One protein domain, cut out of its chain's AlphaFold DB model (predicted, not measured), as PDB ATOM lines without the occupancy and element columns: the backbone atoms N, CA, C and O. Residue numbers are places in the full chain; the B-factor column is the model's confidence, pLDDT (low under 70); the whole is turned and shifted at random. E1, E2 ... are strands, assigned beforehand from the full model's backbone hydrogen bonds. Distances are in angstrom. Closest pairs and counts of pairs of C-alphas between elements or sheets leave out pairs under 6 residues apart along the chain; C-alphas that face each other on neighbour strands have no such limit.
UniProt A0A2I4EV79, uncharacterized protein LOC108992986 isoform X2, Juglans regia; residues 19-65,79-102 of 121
ATOM      1  N   LEU A  19      87.332  84.340 100.652       90.44
ATOM      2  CA  LEU A  19      86.578  84.080 101.878       90.44
ATOM      3  C   LEU A  19      86.905  82.665 102.371       90.44
ATOM      4  O   LEU A  19      86.617  81.689 101.681       90.44
ATOM      5  N   ASP A  20      87.495  82.545 103.559       88.75
ATOM      6  CA  ASP A  20      87.720  81.253 104.212       88.75
ATOM      7  C   ASP A  20      86.536  80.909 105.121       88.75
ATOM      8  O   ASP A  20      86.294  81.542 106.155       88.75
ATOM      9  N   LEU A  21      85.803  79.881 104.696       88.31
ATOM     10  CA  LEU A  21      84.614  79.348 105.356       88.31
ATOM     11  C   LEU A  21      84.847  77.929 105.904       88.31
ATOM     12  O   LEU A  21      83.890  77.242 106.264       88.31
ATOM     13  N   ASN A  22      86.102  77.466 105.986       85.38
ATOM     14  CA  ASN A  22      86.427  76.091 106.372       85.38
ATOM     15  C   ASN A  22      85.799  75.698 107.723       85.38
ATOM     16  O   ASN A  22      85.202  74.628 107.848       85.38
ATOM     17  N   SER A  23      85.841  76.607 108.704       83.56
ATOM     18  CA  SER A  23      85.297  76.403 110.056       83.56
ATOM     19  C   SER A  23      83.769  76.279 110.120       83.56
ATOM     20  O   SER A  23      83.247  75.798 111.124       83.56
ATOM     21  N   VAL A  24      83.044  76.717 109.085       81.50
ATOM     22  CA  VAL A  24      81.567  76.755 109.053       81.50
ATOM     23  C   VAL A  24      80.962  75.888 107.944       81.50
ATOM     24  O   VAL A  24      79.743  75.787 107.842       81.50
ATOM     25  N   SER A  25      81.796  75.207 107.153       79.06
ATOM     26  CA  SER A  25      81.405  74.415 105.975       79.06
ATOM     27  C   SER A  25      80.339  73.338 106.233       79.06
ATOM     28  O   SER A  25      79.544  73.046 105.350       79.06
ATOM     29  N   GLY A  26      80.276  72.767 107.441       81.19
ATOM     30  CA  GLY A  26      79.260  71.768 107.807       81.19
ATOM     31  C   GLY A  26      77.894  72.340 108.208       81.19
ATOM     32  O   GLY A  26      76.950  71.578 108.387       81.19
ATOM     33  N   GLN A  27      77.793  73.657 108.397       80.00
ATOM     34  CA  GLN A  27      76.592  74.351 108.887       80.00
ATOM     35  C   GLN A  27      76.054  75.375 107.876       80.00
ATOM     36  O   GLN A  27      74.985  75.941 108.092       80.00
ATOM     37  N   LEU A  28      76.792  75.624 106.790       80.75
ATOM     38  CA  LEU A  28      76.523  76.682 105.827       80.75
ATOM     39  C   LEU A  28      76.287  76.090 104.435       80.75
ATOM     40  O   LEU A  28      77.208  75.557 103.824       80.75
ATOM     41  N   ASP A  29      75.062  76.237 103.933       86.19
ATOM     42  CA  ASP A  29      74.722  75.999 102.528       86.19
ATOM     43  C   ASP A  29      74.656  77.343 101.788       86.19
ATOM     44  O   ASP A  29      74.028  78.292 102.265       86.19
ATOM     45  N   ILE A  30      75.335  77.443 100.643       87.31
ATOM     46  CA  ILE A  30      75.470  78.685  99.867       87.31
ATOM     47  C   ILE A  30      74.756  78.494  98.523       87.31
ATOM     48  O   ILE A  30      75.389  78.105  97.538       87.31
ATOM     49  N   PRO A  31      73.434  78.738  98.457       91.75
ATOM     50  CA  PRO A  31      72.695  78.641  97.207       91.75
ATOM     51  C   PRO A  31      73.189  79.638  96.151       91.75
ATOM     52  O   PRO A  31      73.362  80.831  96.394       91.75
ATOM     53  N   SER A  32      73.324  79.162  94.913       92.38
ATOM     54  CA  SER A  32      73.573  80.040  93.769       92.38
ATOM     55  C   SER A  32      72.454  81.081  93.629       92.38
ATOM     56  O   SER A  32      71.278  80.722  93.689       92.38
ATOM     57  N   ASN A  33      72.811  82.338  93.351       90.06
ATOM     58  CA  ASN A  33      71.893  83.466  93.112       90.06
ATOM     59  C   ASN A  33      71.086  83.962  94.327       90.06
ATOM     60  O   ASN A  33      70.140  84.731  94.148       90.06
ATOM     61  N   ALA A  34      71.436  83.564  95.551       90.50
ATOM     62  CA  ALA A  34      70.867  84.189  96.741       90.50
ATOM     63  C   ALA A  34      71.591  85.509  97.083       90.50
ATOM     64  O   ALA A  34      72.781  85.653  96.799       90.50
ATOM     65  N   PRO A  35      70.895  86.495  97.679       92.50
ATOM     66  CA  PRO A  35      71.532  87.715  98.159       92.50
ATOM     67  C   PRO A  35      72.354  87.438  99.427       92.50
ATOM     68  O   PRO A  35      71.882  86.770 100.346       92.50
ATOM     69  N   TYR A  36      73.556  88.016  99.501       88.44
ATOM     70  CA  TYR A  36      74.457  87.905 100.652       88.44
ATOM     71  C   TYR A  36      74.933  89.281 101.110       88.44
ATOM     72  O   TYR A  36      75.180  90.168 100.294       88.44
ATOM     73  N   VAL A  37      75.101  89.441 102.423       88.25
ATOM     74  CA  VAL A  37      75.688  90.637 103.040       88.25
ATOM     75  C   VAL A  37      76.886  90.205 103.875       88.25
ATOM     76  O   VAL A  37      76.751  89.373 104.770       88.25
ATOM     77  N   LEU A  38      78.056  90.777 103.589       86.25
ATOM     78  CA  LEU A  38      79.253  90.604 104.407       86.25
ATOM     79  C   LEU A  38      79.266  91.690 105.486       86.25
ATOM     80  O   LEU A  38      79.232  92.876 105.164       86.25
ATOM     81  N   SER A  39      79.309  91.293 106.758       83.62
ATOM     82  CA  SER A  39      79.302  92.221 107.896       83.62
ATOM     83  C   SER A  39      80.655  92.279 108.606       83.62
ATOM     84  O   SER A  39      81.347  93.290 108.531       83.62
ATOM     85  N   ILE A  40      81.044  91.205 109.298       83.06
ATOM     86  CA  ILE A  40      82.234  91.173 110.157       83.06
ATOM     87  C   ILE A  40      83.084  89.958 109.799       83.06
ATOM     88  O   ILE A  40      82.647  88.823 109.969       83.06
ATOM     89  N   GLY A  41      84.311  90.211 109.350       83.06
ATOM     90  CA  GLY A  41      85.337  89.200 109.106       83.06
ATOM     91  C   GLY A  41      86.700  89.691 109.586       83.06
ATOM     92  O   GLY A  41      86.924  90.896 109.721       83.06
ATOM     93  N   GLU A  42      87.608  88.760 109.859       87.06
ATOM     94  CA  GLU A  42      88.993  89.069 110.220       87.06
ATOM     95  C   GLU A  42      89.894  88.880 108.995       87.06
ATOM     96  O   GLU A  42      89.857  87.837 108.341       87.06
ATOM     97  N   TYR A  43      90.697  89.898 108.669       88.88
ATOM     98  CA  TYR A  43      91.686  89.806 107.597       88.88
ATOM     99  C   TYR A  43      92.925  89.049 108.073       88.88
ATOM    100  O   TYR A  43      93.540  89.419 109.073       88.88
ATOM    101  N   GLU A  44      93.340  88.056 107.294       88.12
ATOM    102  CA  GLU A  44      94.612  87.360 107.448       88.12
ATOM    103  C   GLU A  44      95.422  87.479 106.151       88.12
ATOM    104  O   GLU A  44      94.936  87.174 105.058       88.12
ATOM    105  N   GLU A  45      96.660  87.960 106.263       84.50
ATOM    106  CA  GLU A  45      97.586  88.020 105.130       84.50
ATOM    107  C   GLU A  45      98.148  86.624 104.842       84.50
ATOM    108  O   GLU A  45      98.575  85.909 105.753       84.50
ATOM    109  N   THR A  46      98.140  86.218 103.573       81.56
ATOM    110  CA  THR A  46      98.595  84.881 103.186       81.56
ATOM    111  C   THR A  46     100.103  84.815 103.033       81.56
ATOM    112  O   THR A  46     100.725  85.701 102.450       81.56
ATOM    113  N   ILE A  47     100.697  83.691 103.440       86.94
ATOM    114  CA  ILE A  47     102.058  83.355 103.020       86.94
ATOM    115  C   ILE A  47     101.994  82.892 101.560       86.94
ATOM    116  O   ILE A  47     101.569  81.775 101.268       86.94
ATOM    117  N   GLY A  48     102.419  83.762 100.645       87.50
ATOM    118  CA  GLY A  48     102.388  83.525  99.200       87.50
ATOM    119  C   GLY A  48     101.224  84.225  98.493       87.50
ATOM    120  O   GLY A  48     100.531  85.056  99.078       87.50
ATOM    121  N   THR A  49     101.035  83.901  97.212       87.38
ATOM    122  CA  THR A  49     100.000  84.492  96.347       87.38
ATOM    123  C   THR A  49      99.074  83.398  95.830       87.38
ATOM    124  O   THR A  49      99.541  82.437  95.214       87.38
ATOM    125  N   CYS A  50      97.763  83.556  96.012       89.00
ATOM    126  CA  CYS A  50      96.778  82.686  95.375       89.00
ATOM    127  C   CYS A  50      96.504  83.176  93.946       89.00
ATOM    128  O   CYS A  50      96.229  84.357  93.735       89.00
ATOM    129  N   LEU A  51      96.564  82.271  92.969       90.56
ATOM    130  CA  LEU A  51      96.207  82.546  91.575       90.56
ATOM    131  C   LEU A  51      94.826  81.952  91.296       90.56
ATOM    132  O   LEU A  51      94.632  80.747  91.463       90.56
ATOM    133  N   VAL A  52      93.875  82.790  90.889       91.06
ATOM    134  CA  VAL A  52      92.496  82.380  90.596       91.06
ATOM    135  C   VAL A  52      92.308  82.310  89.089       91.06
ATOM    136  O   VAL A  52      92.697  83.235  88.376       91.06
ATOM    137  N   PHE A  53      91.692  81.229  88.616       91.88
ATOM    138  CA  PHE A  53      91.372  81.003  87.210       91.88
ATOM    139  C   PHE A  53      89.881  80.697  87.060       91.88
ATOM    140  O   PHE A  53      89.291  80.077  87.943       91.88
ATOM    141  N   THR A  54      89.291  81.104  85.939       90.50
ATOM    142  CA  THR A  54      87.943  80.691  85.527       90.50
ATOM    143  C   THR A  54      88.042  79.686  84.389       90.50
ATOM    144  O   THR A  54      88.978  79.756  83.589       90.50
ATOM    145  N   GLU A  55      87.086  78.760  84.314       89.44
ATOM    146  CA  GLU A  55      86.938  77.871  83.160       89.44
ATOM    147  C   GLU A  55      86.622  78.707  81.911       89.44
ATOM    148  O   GLU A  55      85.874  79.687  81.971       89.44
ATOM    149  N   GLU A  56      87.240  78.334  80.797       85.12
ATOM    150  CA  GLU A  56      87.014  78.900  79.472       85.12
ATOM    151  C   GLU A  56      86.734  77.744  78.511       85.12
ATOM    152  O   GLU A  56      87.490  76.766  78.452       85.12
ATOM    153  N   ASP A  57      85.647  77.851  77.748       71.19
ATOM    154  CA  ASP A  57      85.335  76.901  76.685       71.19
ATOM    155  C   ASP A  57      86.374  77.046  75.565       71.19
ATOM    156  O   ASP A  57      86.226  77.838  74.634       71.19
ATOM    157  N   ALA A  58      87.468  76.294  75.666       63.69
ATOM    158  CA  ALA A  58      88.477  76.266  74.625       63.69
ATOM    159  C   ALA A  58      87.986  75.399  73.463       63.69
ATOM    160  O   ALA A  58      87.714  74.205  73.599       63.69
ATOM    161  N   THR A  59      87.922  75.997  72.274       57.16
ATOM    162  CA  THR A  59      87.841  75.238  71.025       57.16
ATOM    163  C   THR A  59      89.047  74.307  70.949       57.16
ATOM    164  O   THR A  59      90.172  74.782  71.092       57.16
ATOM    165  N   SER A  60      88.800  73.008  70.748       52.28
ATOM    166  CA  SER A  60      89.796  71.929  70.716       52.28
ATOM    167  C   SER A  60      91.154  72.391  70.185       52.28
ATOM    168  O   SER A  60      91.282  72.721  69.002       52.28
ATOM    169  N   VAL A  61      92.164  72.413  71.054       53.97
ATOM    170  CA  VAL A  61      93.529  72.738  70.642       53.97
ATOM    171  C   VAL A  61      94.050  71.574  69.807       53.97
ATOM    172  O   VAL A  61      94.353  70.501  70.325       53.97
ATOM    173  N   VAL A  62      94.144  71.783  68.495       54.16
ATOM    174  CA  VAL A  62      94.970  70.942  67.629       54.16
ATOM    175  C   VAL A  62      96.402  71.130  68.119       54.16
ATOM    176  O   VAL A  62      96.958  72.218  67.994       54.16
ATOM    177  N   HIS A  63      96.977  70.095  68.729       52.94
ATOM    178  CA  HIS A  63      98.405  70.062  69.019       52.94
ATOM    179  C   HIS A  63      99.153  70.222  67.686       52.94
ATOM    180  O   HIS A  63      99.148  69.305  66.866       52.94
ATOM    181  N   GLU A  64      99.806  71.364  67.456       54.03
ATOM    182  CA  GLU A  64     100.960  71.354  66.562       54.03
ATOM    183  C   GLU A  64     102.018  70.509  67.264       54.03
ATOM    184  O   GLU A  64     102.517  70.855  68.336       54.03
ATOM    185  N   GLU A  65     102.280  69.328  66.710       48.00
ATOM    186  CA  GLU A  65     103.343  68.472  67.197       48.00
ATOM    187  C   GLU A  65     104.664  69.221  67.002       48.00
ATOM    188  O   GLU A  65     105.168  69.340  65.886       48.00
ATOM    189  N   ILE A  79      95.410  66.119  61.555       52.28
ATOM    190  CA  ILE A  79      94.996  64.798  62.028       52.28
ATOM    191  C   ILE A  79      94.060  65.058  63.204       52.28
ATOM    192  O   ILE A  79      94.476  65.153  64.353       52.28
ATOM    193  N   ILE A  80      92.785  65.258  62.886       52.53
ATOM    194  CA  ILE A  80      91.726  65.325  63.885       52.53
ATOM    195  C   ILE A  80      91.602  63.910  64.449       52.53
ATOM    196  O   ILE A  80      91.153  63.018  63.728       52.53
ATOM    197  N   ASP A  81      92.015  63.692  65.699       51.00
ATOM    198  CA  ASP A  81      91.564  62.512  66.433       51.00
ATOM    199  C   ASP A  81      90.045  62.667  66.631       51.00
ATOM    200  O   ASP A  81      89.620  63.586  67.339       51.00
ATOM    201  N   PRO A  82      89.200  61.819  66.014       56.16
ATOM    202  CA  PRO A  82      87.751  61.888  66.195       56.16
ATOM    203  C   PRO A  82      87.329  61.626  67.648       56.16
ATOM    204  O   PRO A  82      86.166  61.835  67.985       56.16
ATOM    205  N   ASN A  83      88.255  61.145  68.487       59.31
ATOM    206  CA  ASN A  83      88.064  60.848  69.899       59.31
ATOM    207  C   ASN A  83      88.748  61.868  70.834       59.31
ATOM    208  O   ASN A  83      88.858  61.622  72.037       59.31
ATOM    209  N   GLY A  84      89.218  63.002  70.297       56.66
ATOM    210  CA  GLY A  84      89.821  64.072  71.083       56.66
ATOM    211  C   GLY A  84      88.833  64.597  72.121       56.66
ATOM    212  O   GLY A  84      87.843  65.246  71.779       56.66
ATOM    213  N   ALA A  85      89.089  64.304  73.398       57.00
ATOM    214  CA  ALA A  85      88.322  64.881  74.488       57.00
ATOM    215  C   ALA A  85      88.376  66.418  74.374       57.00
ATOM    216  O   ALA A  85      89.450  66.959  74.090       57.00
ATOM    217  N   PRO A  86      87.256  67.136  74.572       61.94
ATOM    218  CA  PRO A  86      87.263  68.591  74.527       61.94
ATOM    219  C   PRO A  86      88.303  69.124  75.518       61.94
ATOM    220  O   PRO A  86      88.250  68.825  76.714       61.94
ATOM    221  N   SER A  87      89.285  69.874  75.015       66.81
ATOM    222  CA  SER A  87      90.278  70.532  75.859       66.81
ATOM    223  C   SER A  87      89.574  71.629  76.647       66.81
ATOM    224  O   SER A  87      89.048  72.560  76.046       66.81
ATOM    225  N   LYS A  88      89.546  71.528  77.976       71.31
ATOM    226  CA  LYS A  88      89.030  72.595  78.841       71.31
ATOM    227  C   LYS A  88      90.108  73.666  78.999       71.31
ATOM    228  O   LYS A  88      91.226  73.344  79.400       71.31
ATOM    229  N   GLY A  89      89.791  74.905  78.637       81.00
ATOM    230  CA  GLY A  89      90.668  76.059  78.807       81.00
ATOM    231  C   GLY A  89      90.467  76.714  80.168       81.00
ATOM    232  O   GLY A  89      89.471  76.470  80.852       81.00
ATOM    233  N   VAL A  90      91.419  77.556  80.567       86.88
ATOM    234  CA  VAL A  90      91.278  78.419  81.743       86.88
ATOM    235  C   VAL A  90      91.860  79.799  81.470       86.88
ATOM    236  O   VAL A  90      92.902  79.923  80.825       86.88
ATOM    237  N   LYS A  91      91.235  80.832  82.034       88.62
ATOM    238  CA  LYS A  91      91.705  82.222  81.971       88.62
ATOM    239  C   LYS A  91      92.071  82.718  83.376       88.62
ATOM    240  O   LYS A  91      91.287  82.501  84.302       88.62
ATOM    241  N   PRO A  92      93.226  83.385  83.573       87.62
ATOM    242  CA  PRO A  92      93.551  83.993  84.861       87.62
ATOM    243  C   PRO A  92      92.561  85.119  85.188       87.62
ATOM    244  O   PRO A  92      92.248  85.948  84.334       87.62
ATOM    245  N   VAL A  93      92.088  85.137  86.434       89.75
ATOM    246  CA  VAL A  93      91.111  86.102  86.962       89.75
ATOM    247  C   VAL A  93      91.778  87.054  87.946       89.75
ATOM    248  O   VAL A  93      91.676  88.263  87.782       89.75
ATOM    249  N   ALA A  94      92.490  86.530  88.951       89.75
ATOM    250  CA  ALA A  94      92.996  87.357  90.045       89.75
ATOM    251  C   ALA A  94      94.273  86.813  90.701       89.75
ATOM    252  O   ALA A  94      94.577  85.618  90.638       89.75
ATOM    253  N   ARG A  95      94.996  87.714  91.381       89.12
ATOM    254  CA  ARG A  95      96.152  87.422  92.244       89.12
ATOM    255  C   ARG A  95      95.854  87.906  93.662       89.12
ATOM    256  O   ARG A  95      95.884  89.107  93.917       89.12
ATOM    257  N   LEU A  96      95.571  86.987  94.579       89.88
ATOM    258  CA  LEU A  96      95.118  87.311  95.936       89.88
ATOM    259  C   LEU A  96      96.254  87.178  96.949       89.88
ATOM    260  O   LEU A  96      97.075  86.265  96.854       89.88
ATOM    261  N   HIS A  97      96.258  88.076  97.934       83.56
ATOM    262  CA  HIS A  97      97.251  88.124  99.019       83.56
ATOM    263  C   HIS A  97      96.601  88.201 100.414       83.56
ATOM    264  O   HIS A  97      97.289  88.241 101.431       83.56
ATOM    265  N   LYS A  98      95.266  88.276 100.464       84.31
ATOM    266  CA  LYS A  98      94.481  88.411 101.691       84.31
ATOM    267  C   LYS A  98      93.329  87.422 101.678       84.31
ATOM    268  O   LYS A  98      92.668  87.243 100.650       84.31
ATOM    269  N   ILE A  99      93.086  86.836 102.839       85.38
ATOM    270  CA  ILE A  99      91.935  85.988 103.119       85.38
ATOM    271  C   ILE A  99      91.102  86.671 104.200       85.38
ATOM    272  O   ILE A  99      91.639  87.186 105.179       85.38
ATOM    273  N   LEU A 100      89.787  86.668 104.027       86.31
ATOM    274  CA  LEU A 100      88.836  87.037 105.064       86.31
ATOM    275  C   LEU A 100      88.318  85.771 105.739       86.31
ATOM    276  O   LEU A 100      87.658  84.946 105.103       86.31
ATOM    277  N   LYS A 101      88.607  85.628 107.031       85.19
ATOM    278  CA  LYS A 101      88.135  84.516 107.856       85.19
ATOM    279  C   LYS A 101      86.858  84.899 108.581       85.19
ATOM    280  O   LYS A 101      86.778  85.959 109.210       85.19
ATOM    281  N   PHE A 102      85.881  83.999 108.537       82.25
ATOM    282  CA  PHE A 102      84.614  84.163 109.237       82.25
ATOM    283  C   PHE A 102      84.431  83.101 110.311       82.25
ATOM    284  O   PHE A 102      84.836  81.944 110.180       82.25
TER     285      PHE A 102
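Overview. This is residues 19 to 65 and 79 to 102 of the 121 residues of the protein "uncharacterized protein LOC108992986 isoform X2" of Juglans regia (UniProt A0A2I4EV79). With little regular structure, this is a long, bent ribbon of two antiparallel strands, E1 and E2, with an unnamed loop, of which residues 25 to 37 stick out, near one end. The 71 printed residues hold no named helix and two named strands, E1 then E2, with 28 residues: all strand. The whole is extended, with a radius of gyration of the C-alphas of 18.8 A, spanning 56 by 30 by 20 A.

Arrangement. E1, residues 42 to 56, and E2, residues 89 to 101, are antiparallel neighbours at 163 degrees. N 44 and O 99 are 2.9 A apart, N 89 and O 56 3.0 A, both within hydrogen-bond range. E1 bends by 94 degrees at residue 47, E2 by 78 degrees at residue 97. Residues 19 to 20 pair with residues 100 to 101 of E2, parallel.

Along the chain. E1 measures 32.4 A from C-alpha 42 at (88.993, 89.069, 110.220); E2 measures 30.4 A, ending at C-alpha 101 (88.135, 84.516, 107.856).

Size, cuts and confidence. The farthest C-alphas, Ile 40 and Ile 79, are 56.3 A apart. Residues 66 to 78 are not printed; C-alphas 65 and 79 are 10.5 A apart across the cut. Residues 58 to 65 and 79 to 87 have pLDDT under 70.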